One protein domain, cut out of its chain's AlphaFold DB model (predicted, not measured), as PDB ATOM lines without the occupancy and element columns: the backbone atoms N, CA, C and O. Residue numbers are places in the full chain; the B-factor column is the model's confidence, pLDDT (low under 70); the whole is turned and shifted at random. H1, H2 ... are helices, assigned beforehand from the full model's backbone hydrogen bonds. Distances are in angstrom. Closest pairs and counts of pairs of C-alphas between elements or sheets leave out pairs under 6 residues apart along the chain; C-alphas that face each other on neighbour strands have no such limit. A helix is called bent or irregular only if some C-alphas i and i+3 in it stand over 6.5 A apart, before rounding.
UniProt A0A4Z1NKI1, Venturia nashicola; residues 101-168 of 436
ATOM      1  N   SER A 101     -47.000 469.431 -40.728       83.44
ATOM      2  CA  SER A 101     -46.662 469.446 -39.308       83.44
ATOM      3  C   SER A 101     -47.935 469.250 -38.474       83.44
ATOM      4  O   SER A 101     -49.038 469.551 -38.931       83.44
ATOM      5  N   GLN A 102     -47.803 468.776 -37.228       81.50
ATOM      6  CA  GLN A 102     -48.942 468.616 -36.308       81.50
ATOM      7  C   GLN A 102     -49.823 469.875 -36.262       81.50
ATOM      8  O   GLN A 102     -51.043 469.780 -36.333       81.50
ATOM      9  N   ASN A 103     -49.197 471.054 -36.219       85.62
ATOM     10  CA  ASN A 103     -49.895 472.334 -36.160       85.62
ATOM     11  C   ASN A 103     -50.645 472.657 -37.461       85.62
ATOM     12  O   ASN A 103     -51.759 473.170 -37.412       85.62
ATOM     13  N   GLU A 104     -50.057 472.355 -38.622       83.69
ATOM     14  CA  GLU A 104     -50.722 472.538 -39.918       83.69
ATOM     15  C   GLU A 104     -51.887 471.556 -40.092       83.69
ATOM     16  O   GLU A 104     -52.929 471.922 -40.634       83.69
ATOM     17  N   PHE A 105     -51.745 470.329 -39.584       82.62
ATOM     18  CA  PHE A 105     -52.821 469.344 -39.580       82.62
ATOM     19  C   PHE A 105     -53.970 469.749 -38.644       82.62
ATOM     20  O   PHE A 105     -55.130 469.695 -39.047       82.62
ATOM     21  N   ASP A 106     -53.673 470.216 -37.429       85.94
ATOM     22  CA  ASP A 106     -54.691 470.721 -36.501       85.94
ATOM     23  C   ASP A 106     -55.411 471.963 -37.061       85.94
ATOM     24  O   ASP A 106     -56.637 472.051 -36.971       85.94
ATOM     25  N   ALA A 107     -54.696 472.875 -37.727       86.44
ATOM     26  CA  ALA A 107     -55.309 474.015 -38.412       86.44
ATOM     27  C   ALA A 107     -56.225 473.573 -39.570       86.44
ATOM     28  O   ALA A 107     -57.334 474.087 -39.734       86.44
ATOM     29  N   TRP A 108     -55.797 472.579 -40.355       86.06
ATOM     30  CA  TRP A 108     -56.628 471.990 -41.406       86.06
ATOM     31  C   TRP A 108     -57.889 471.322 -40.837       86.06
ATOM     32  O   TRP A 108     -58.978 471.501 -41.393       86.06
ATOM     33  N   LEU A 109     -57.775 470.608 -39.711       85.06
ATOM     34  CA  LEU A 109     -58.913 469.998 -39.018       85.06
ATOM     35  C   LEU A 109     -59.947 471.034 -38.593       85.06
ATOM     36  O   LEU A 109     -61.136 470.838 -38.839       85.06
ATOM     37  N   GLU A 110     -59.507 472.134 -37.978       87.88
ATOM     38  CA  GLU A 110     -60.399 473.195 -37.504       87.88
ATOM     39  C   GLU A 110     -61.205 473.854 -38.625       87.88
ATOM     40  O   GLU A 110     -62.361 474.221 -38.405       87.88
ATOM     41  N   HIS A 111     -60.633 473.955 -39.826       83.62
ATOM     42  CA  HIS A 111     -61.298 474.565 -40.976       83.62
ATOM     43  C   HIS A 111     -62.154 473.601 -41.801       83.62
ATOM     44  O   HIS A 111     -63.122 474.037 -42.426       83.62
ATOM     45  N   THR A 112     -61.811 472.313 -41.823       74.50
ATOM     46  CA  THR A 112     -62.341 471.382 -42.836       74.50
ATOM     47  C   THR A 112     -63.254 470.313 -42.245       74.50
ATOM     48  O   THR A 112     -64.193 469.867 -42.905       74.50
ATOM     49  N   ILE A 113     -63.009 469.904 -40.999       73.62
ATOM     50  CA  ILE A 113     -63.690 468.780 -40.355       73.62
ATOM     51  C   ILE A 113     -64.535 469.309 -39.178       73.62
ATOM     52  O   ILE A 113     -64.038 470.094 -38.369       73.62
ATOM     53  N   PRO A 114     -65.809 468.895 -39.029       81.94
ATOM     54  CA  PRO A 114     -66.607 469.210 -37.843       81.94
ATOM     55  C   PRO A 114     -65.902 468.802 -36.538       81.94
ATOM     56  O   PRO A 114     -65.286 467.740 -36.469       81.94
ATOM     57  N   LYS A 115     -66.007 469.626 -35.483       85.44
ATOM     58  CA  LYS A 115     -65.291 469.407 -34.205       85.44
ATOM     59  C   LYS A 115     -65.547 468.036 -33.573       85.44
ATOM     60  O   LYS A 115     -64.658 467.490 -32.933       85.44
ATOM     61  N   ASP A 116     -66.731 467.460 -33.766       82.38
ATOM     62  CA  ASP A 116     -67.091 466.124 -33.275       82.38
ATOM     63  C   ASP A 116     -66.351 464.976 -33.991       82.38
ATOM     64  O   ASP A 116     -66.395 463.837 -33.531       82.38
ATOM     65  N   GLN A 117     -65.645 465.266 -35.089       77.69
ATOM     66  CA  GLN A 117     -64.855 464.307 -35.869       77.69
ATOM     67  C   GLN A 117     -63.336 464.534 -35.762       77.69
ATOM     68  O   GLN A 117     -62.563 463.758 -36.326       77.69
ATOM     69  N   HIS A 118     -62.887 465.557 -35.025       83.69
ATOM     70  CA  HIS A 118     -61.463 465.904 -34.903       83.69
ATOM     71  C   HIS A 118     -60.621 464.767 -34.331       83.69
ATOM     72  O   HIS A 118     -59.571 464.453 -34.885       83.69
ATOM     73  N   ASP A 119     -61.087 464.103 -33.275       77.44
ATOM     74  CA  ASP A 119     -60.324 463.024 -32.634       77.44
ATOM     75  C   ASP A 119     -60.142 461.814 -33.561       77.44
ATOM     76  O   ASP A 119     -59.070 461.210 -33.598       77.44
ATOM     77  N   ALA A 120     -61.161 461.496 -34.366       71.38
ATOM     78  CA  ALA A 120     -61.084 460.429 -35.361       71.38
ATOM     79  C   ALA A 120     -60.087 460.767 -36.479       71.38
ATOM     80  O   ALA A 120     -59.323 459.907 -36.918       71.38
ATOM     81  N   ALA A 121     -60.056 462.025 -36.916       73.50
ATOM     82  CA  ALA A 121     -59.129 462.469 -37.944       73.50
ATOM     83  C   ALA A 121     -57.680 462.575 -37.417       73.50
ATOM     84  O   ALA A 121     -56.760 462.127 -38.101       73.50
ATOM     85  N   ARG A 122     -57.461 463.036 -36.173       80.62
ATOM     86  CA  ARG A 122     -56.145 462.973 -35.498       80.62
ATOM     87  C   ARG A 122     -55.612 461.557 -35.403       80.62
ATOM     88  O   ARG A 122     -54.444 461.318 -35.696       80.62
ATOM     89  N   ALA A 123     -56.474 460.617 -35.040       71.50
ATOM     90  CA  ALA A 123     -56.110 459.215 -35.006       71.50
ATOM     91  C   ALA A 123     -55.741 458.659 -36.385       71.50
ATOM     92  O   ALA A 123     -54.751 457.940 -36.509       71.50
ATOM     93  N   GLY A 124     -56.507 459.015 -37.423       68.69
ATOM     94  CA  GLY A 124     -56.209 458.644 -38.806       68.69
ATOM     95  C   GLY A 124     -54.849 459.163 -39.274       68.69
ATOM     96  O   GLY A 124     -54.067 458.407 -39.844       68.69
ATOM     97  N   TRP A 125     -54.538 460.425 -38.983       73.38
ATOM     98  CA  TRP A 125     -53.276 461.051 -39.380       73.38
ATOM     99  C   TRP A 125     -52.077 460.493 -38.603       73.38
ATOM    100  O   TRP A 125     -51.072 460.127 -39.211       73.38
ATOM    101  N   ALA A 126     -52.205 460.299 -37.285       71.69
ATOM    102  CA  ALA A 126     -51.180 459.629 -36.483       71.69
ATOM    103  C   ALA A 126     -50.907 458.194 -36.980       71.69
ATOM    104  O   ALA A 126     -49.761 457.746 -37.008       71.69
ATOM    105  N   TYR A 127     -51.949 457.484 -37.422       63.03
ATOM    106  CA  TYR A 127     -51.826 456.149 -38.003       63.03
ATOM    107  C   TYR A 127     -51.127 456.146 -39.371       63.03
ATOM    108  O   TYR A 127     -50.285 455.284 -39.629       63.03
ATOM    109  N   ALA A 128     -51.448 457.117 -40.232       63.12
ATOM    110  CA  ALA A 128     -50.792 457.298 -41.526       63.12
ATOM    111  C   ALA A 128     -49.292 457.604 -41.359       63.12
ATOM    112  O   ALA A 128     -48.461 457.005 -42.042       63.12
ATOM    113  N   LEU A 129     -48.936 458.456 -40.391       66.12
ATOM    114  CA  LEU A 129     -47.541 458.742 -40.039       66.12
ATOM    115  C   LEU A 129     -46.797 457.516 -39.493       66.12
ATOM    116  O   LEU A 129     -45.605 457.364 -39.742       66.12
ATOM    117  N   ALA A 130     -47.490 456.619 -38.790       66.38
ATOM    118  CA  ALA A 130     -46.913 455.384 -38.263       66.38
ATOM    119  C   ALA A 130     -46.722 454.273 -39.323       66.38
ATOM    120  O   ALA A 130     -46.345 453.155 -38.968       66.38
ATOM    121  N   GLY A 131     -47.000 454.536 -40.609       56.72
ATOM    122  CA  GLY A 131     -46.848 453.555 -41.694       56.72
ATOM    123  C   GLY A 131     -47.852 452.395 -41.627       56.72
ATOM    124  O   GLY A 131     -47.575 451.290 -42.098       56.72
ATOM    125  N   GLY A 132     -49.007 452.619 -40.992       49.31
ATOM    126  CA  GLY A 132     -49.904 451.577 -40.506       49.31
ATOM    127  C   GLY A 132     -50.458 450.608 -41.562       49.31
ATOM    128  O   GLY A 132     -51.208 450.969 -42.470       49.31
ATOM    129  N   ALA A 133     -50.169 449.318 -41.374       45.56
ATOM    130  CA  ALA A 133     -50.842 448.211 -42.045       45.56
ATOM    131  C   ALA A 133     -52.283 448.052 -41.520       45.56
ATOM    132  O   ALA A 133     -52.478 447.404 -40.495       45.56
ATOM    133  N   HIS A 134     -53.243 448.673 -42.225       45.88
ATOM    134  CA  HIS A 134     -54.735 448.688 -42.229       45.88
ATOM    135  C   HIS A 134     -55.620 447.993 -41.155       45.88
ATOM    136  O   HIS A 134     -56.841 448.101 -41.235       45.88
ATOM    137  N   LYS A 135     -55.111 447.270 -40.154       48.72
ATOM    138  CA  LYS A 135     -55.948 446.465 -39.248       48.72
ATOM    139  C   LYS A 135     -56.518 447.213 -38.034       48.72
ATOM    140  O   LYS A 135     -57.489 446.710 -37.487       48.72
ATOM    141  N   SER A 136     -56.009 448.380 -37.618       47.97
ATOM    142  CA  SER A 136     -56.351 448.920 -36.278       47.97
ATOM    143  C   SER A 136     -57.242 450.169 -36.216       47.97
ATOM    144  O   SER A 136     -57.753 450.464 -35.139       47.97
ATOM    145  N   LEU A 137     -57.500 450.889 -37.316       43.81
ATOM    146  CA  LEU A 137     -58.369 452.083 -37.267       43.81
ATOM    147  C   LEU A 137     -59.836 451.729 -36.962       43.81
ATOM    148  O   LEU A 137     -60.500 452.423 -36.192       43.81
ATOM    149  N   ASN A 138     -60.318 450.603 -37.497       43.41
ATOM    150  CA  ASN A 138     -61.683 450.127 -37.254       43.41
ATOM    151  C   ASN A 138     -61.908 449.608 -35.827       43.41
ATOM    152  O   ASN A 138     -63.007 449.762 -35.294       43.41
ATOM    153  N   GLU A 139     -60.883 449.027 -35.199       52.38
ATOM    154  CA  GLU A 139     -60.972 448.524 -33.823       52.38
ATOM    155  C   GLU A 139     -60.868 449.644 -32.778       52.38
ATOM    156  O   GLU A 139     -61.472 449.529 -31.714       52.38
ATOM    157  N   GLN A 140     -60.150 450.736 -33.068       49.62
ATOM    158  CA  GLN A 140     -59.908 451.800 -32.085       49.62
ATOM    159  C   GLN A 140     -60.920 452.960 -32.121       49.62
ATOM    160  O   GLN A 140     -61.142 453.571 -31.079       49.62
ATOM    161  N   PHE A 141     -61.573 453.259 -33.256       51.44
ATOM    162  CA  PHE A 141     -62.355 454.506 -33.418       51.44
ATOM    163  C   PHE A 141     -63.829 454.324 -33.827       51.44
ATOM    164  O   PHE A 141     -64.413 455.179 -34.490       51.44
ATOM    165  N   ASN A 142     -64.485 453.242 -33.386       51.28
ATOM    166  CA  ASN A 142     -65.925 453.009 -33.611       51.28
ATOM    167  C   ASN A 142     -66.338 452.988 -35.106       51.28
ATOM    168  O   ASN A 142     -67.317 453.613 -35.525       51.28
ATOM    169  N   GLY A 143     -65.583 452.220 -35.898       53.84
ATOM    170  CA  GLY A 143     -66.050 451.194 -36.849       53.84
ATOM    171  C   GLY A 143     -66.934 451.541 -38.059       53.84
ATOM    172  O   GLY A 143     -67.084 450.703 -38.939       53.84
ATOM    173  N   GLN A 144     -67.573 452.713 -38.127       52.75
ATOM    174  CA  GLN A 144     -68.437 453.068 -39.270       52.75
ATOM    175  C   GLN A 144     -68.626 454.579 -39.450       52.75
ATOM    176  O   GLN A 144     -68.591 455.079 -40.573       52.75
ATOM    177  N   LYS A 145     -68.786 455.345 -38.361       53.12
ATOM    178  CA  LYS A 145     -68.951 456.812 -38.447       53.12
ATOM    179  C   LYS A 145     -67.660 457.535 -38.839       53.12
ATOM    180  O   LYS A 145     -67.722 458.443 -39.659       53.12
ATOM    181  N   ALA A 146     -66.512 457.100 -38.316       52.38
ATOM    182  CA  ALA A 146     -65.204 457.651 -38.676       52.38
ATOM    183  C   ALA A 146     -64.847 457.385 -40.150       52.38
ATOM    184  O   ALA A 146     -64.377 458.288 -40.833       52.38
ATOM    185  N   GLU A 147     -65.158 456.192 -40.676       49.94
ATOM    186  CA  GLU A 147     -64.973 455.878 -42.103       49.94
ATOM    187  C   GLU A 147     -65.870 456.745 -42.997       49.94
ATOM    188  O   GLU A 147     -65.437 457.202 -44.051       49.94
ATOM    189  N   THR A 148     -67.106 457.015 -42.563       54.72
ATOM    190  CA  THR A 148     -68.040 457.845 -43.337       54.72
ATOM    191  C   THR A 148     -67.612 459.319 -43.311       54.72
ATOM    192  O   THR A 148     -67.701 459.973 -44.338       54.72
ATOM    193  N   GLY A 149     -67.094 459.823 -42.181       52.03
ATOM    194  CA  GLY A 149     -66.518 461.171 -42.044       52.03
ATOM    195  C   GLY A 149     -65.226 461.374 -42.842       52.03
ATOM    196  O   GLY A 149     -65.104 462.352 -43.569       52.03
ATOM    197  N   ALA A 150     -64.299 460.413 -42.798       50.38
ATOM    198  CA  ALA A 150     -63.056 460.459 -43.573       50.38
ATOM    199  C   ALA A 150     -63.294 460.281 -45.085       50.38
ATOM    200  O   ALA A 150     -62.607 460.884 -45.906       50.38
ATOM    201  N   ALA A 151     -64.309 459.513 -45.496       53.25
ATOM    202  CA  ALA A 151     -64.700 459.420 -46.903       53.25
ATOM    203  C   ALA A 151     -65.263 460.745 -47.463       53.25
ATOM    204  O   ALA A 151     -65.323 460.927 -48.684       53.25
ATOM    205  N   ILE A 152     -65.657 461.689 -46.599       54.41
ATOM    206  CA  ILE A 152     -66.204 462.987 -46.995       54.41
ATOM    207  C   ILE A 152     -65.046 463.951 -47.299       54.41
ATOM    208  O   ILE A 152     -64.498 464.614 -46.432       54.41
ATOM    209  N   LYS A 153     -64.718 464.023 -48.596       56.97
ATOM    210  CA  LYS A 153     -63.939 465.073 -49.284       56.97
ATOM    211  C   LYS A 153     -62.521 465.327 -48.749       56.97
ATOM    212  O   LYS A 153     -62.279 466.237 -47.970       56.97
ATOM    213  N   GLY A 154     -61.557 464.598 -49.314       69.19
ATOM    214  CA  GLY A 154     -60.141 464.995 -49.313       69.19
ATOM    215  C   GLY A 154     -59.200 464.047 -48.580       69.19
ATOM    216  O   GLY A 154     -58.026 464.001 -48.918       69.19
ATOM    217  N   TRP A 155     -59.697 463.207 -47.668       75.69
ATOM    218  CA  TRP A 155     -58.840 462.299 -46.896       75.69
ATOM    219  C   TRP A 155     -58.073 461.298 -47.766       75.69
ATOM    220  O   TRP A 155     -56.863 461.149 -47.636       75.69
ATOM    221  N   LYS A 156     -58.762 460.658 -48.720       81.69
ATOM    222  CA  LYS A 156     -58.132 459.745 -49.686       81.69
ATOM    223  C   LYS A 156     -57.047 460.454 -50.499       81.69
ATOM    224  O   LYS A 156     -56.002 459.875 -50.760       81.69
ATOM    225  N   GLN A 157     -57.295 461.704 -50.882       84.69
ATOM    226  CA  GLN A 157     -56.345 462.508 -51.644       84.69
ATOM    227  C   GLN A 157     -55.120 462.868 -50.789       84.69
ATOM    228  O   GLN A 157     -53.998 462.670 -51.242       84.69
ATOM    229  N   HIS A 158     -55.329 463.263 -49.531       84.00
ATOM    230  CA  HIS A 158     -54.257 463.506 -48.567       84.00
ATOM    231  C   HIS A 158     -53.400 462.251 -48.331       84.00
ATOM    232  O   HIS A 158     -52.181 462.299 -48.423       84.00
ATOM    233  N   HIS A 159     -54.032 461.101 -48.100       84.81
ATOM    234  CA  HIS A 159     -53.360 459.807 -47.970       84.81
ATOM    235  C   HIS A 159     -52.532 459.436 -49.213       84.81
ATOM    236  O   HIS A 159     -51.409 458.946 -49.094       84.81
ATOM    237  N   ILE A 160     -53.063 459.704 -50.410       88.81
ATOM    238  CA  ILE A 160     -52.338 459.517 -51.671       88.81
ATOM    239  C   ILE A 160     -51.123 460.448 -51.749       88.81
ATOM    240  O   ILE A 160     -50.053 460.007 -52.158       88.81
ATOM    241  N   GLU A 161     -51.260 461.714 -51.362       89.38
ATOM    242  CA  GLU A 161     -50.166 462.693 -51.355       89.38
ATOM    243  C   GLU A 161     -49.071 462.329 -50.348       89.38
ATOM    244  O   GLU A 161     -47.892 462.366 -50.695       89.38
ATOM    245  N   VAL A 162     -49.448 461.885 -49.144       87.75
ATOM    246  CA  VAL A 162     -48.512 461.377 -48.127       87.75
ATOM    247  C   VAL A 162     -47.786 460.125 -48.623       87.75
ATOM    248  O   VAL A 162     -46.576 460.007 -48.464       87.75
ATOM    249  N   ALA A 163     -48.485 459.191 -49.270       89.75
ATOM    250  CA  ALA A 163     -47.833 458.017 -49.844       89.75
ATOM    251  C   ALA A 163     -46.852 458.393 -50.965       89.75
ATOM    252  O   ALA A 163     -45.734 457.881 -50.995       89.75
ATOM    253  N   LYS A 164     -47.229 459.335 -51.841       92.88
ATOM    254  CA  LYS A 164     -46.333 459.861 -52.881       92.88
ATOM    255  C   LYS A 164     -45.094 460.533 -52.282       92.88
ATOM    256  O   LYS A 164     -43.999 460.291 -52.781       92.88
ATOM    257  N   SER A 165     -45.228 461.332 -51.218       91.12
ATOM    258  CA  SER A 165     -44.076 461.990 -50.576       91.12
ATOM    259  C   SER A 165     -43.128 461.010 -49.881       91.12
ATOM    260  O   SER A 165     -41.940 461.287 -49.751       91.12
ATOM    261  N   GLN A 166     -43.626 459.831 -49.504       93.31
ATOM    262  CA  GLN A 166     -42.825 458.712 -49.002       93.31
ATOM    263  C   GLN A 166     -42.195 457.859 -50.119       93.31
ATOM    264  O   GLN A 166     -41.576 456.837 -49.827       93.31
ATOM    265  N   GLY A 167     -42.361 458.234 -51.392       93.56
ATOM    266  CA  GLY A 167     -41.865 457.466 -52.536       93.56
ATOM    267  C   GLY A 167     -42.630 456.162 -52.783       93.56
ATOM    268  O   GLY A 167     -42.137 455.283 -53.485       93.56
ATOM    269  N   LEU A 168     -43.824 456.004 -52.204       94.00
ATOM    270  CA  LEU A 168     -44.652 454.827 -52.432       94.00
ATOM    271  C   LEU A 168     -45.411 454.961 -53.751       94.00
ATOM    272  O   LEU A 168     -46.037 455.983 -54.039       94.00
TER     273      LEU A 168
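What this domain is: This is residues 101 to 168 of the 436 residues of a protein of Venturia nashicola (UniProt A0A4Z1NKI1). The longest helix, H2, runs through the middle, with H1 folded back along one side of it as a helical hairpin and the short H3 on the opposite side. H4 packs steeply on the first part of H2, and H5 runs loosely alongside H2 at a shallow tilt, over a gap. The printed part has 68 residues with five named helices, H1 to H5 in chain order, and no named strand; the class is all helix. It is compact, with a radius of gyration of the C-alphas of 11.6 A, and spans 33 by 27 by 19 A.

How they stand to each other: H2, residues 115 to 129, is the hub. With residues 118 to 122 alone it touches H1, residues 102 to 112, opposite ways at a steep tilt of 40 degrees; their closest C-alphas, of Leu 109 and His 118, are 6.3 A apart. With residues 117 to 121 alone it touches H4, residues 145 to 150, the same way at a steep tilt of 67 degrees; the closest C-alphas, of Ala 120 and Ala 146, are 6.0 A apart. H3, residues 137 to 140, only just touches H2, with 3 pairs of C-alphas within 8 A, the closest those of Gly 124 and Leu 137 at 7.1 A. H5, residues 155 to 165, is close to H2 but not clearly touching, with the C-alphas of Ala 128 and His 159, the closest, 7.4 A apart; it runs the same way at a shallow tilt of 25 degrees. H1 and H5 are apart. Every O i to N i+4 pair is within hydrogen-bond range in H1, H4 and H5, and 9 of 11 are in H2; H3 is too short for such a pair, and its one O i to N i+3 pair is not within range.

Where its parts are: H2 measures 21.5 A from C-alpha 115 at (-65.291, 469.407, -34.205) to C-alpha 129, and is irregular: C-alphas 116 and 119 are 7.5 A apart. H1 and H5 each measure 15.2 A; H1 begins at C-alpha 102 (-48.942, 468.616, -36.308) and H5 ends at C-alpha 165 (-44.076, 461.990, -50.576).

The domain as a whole: The C-alphas farthest apart, of Asp 116 and Gly 167, are 32.9 A apart. The printed part has no cut and no long link. Confidence is under 70 at residue 124 and residues 127 to 154; the mean pLDDT of the printed part is 70.7.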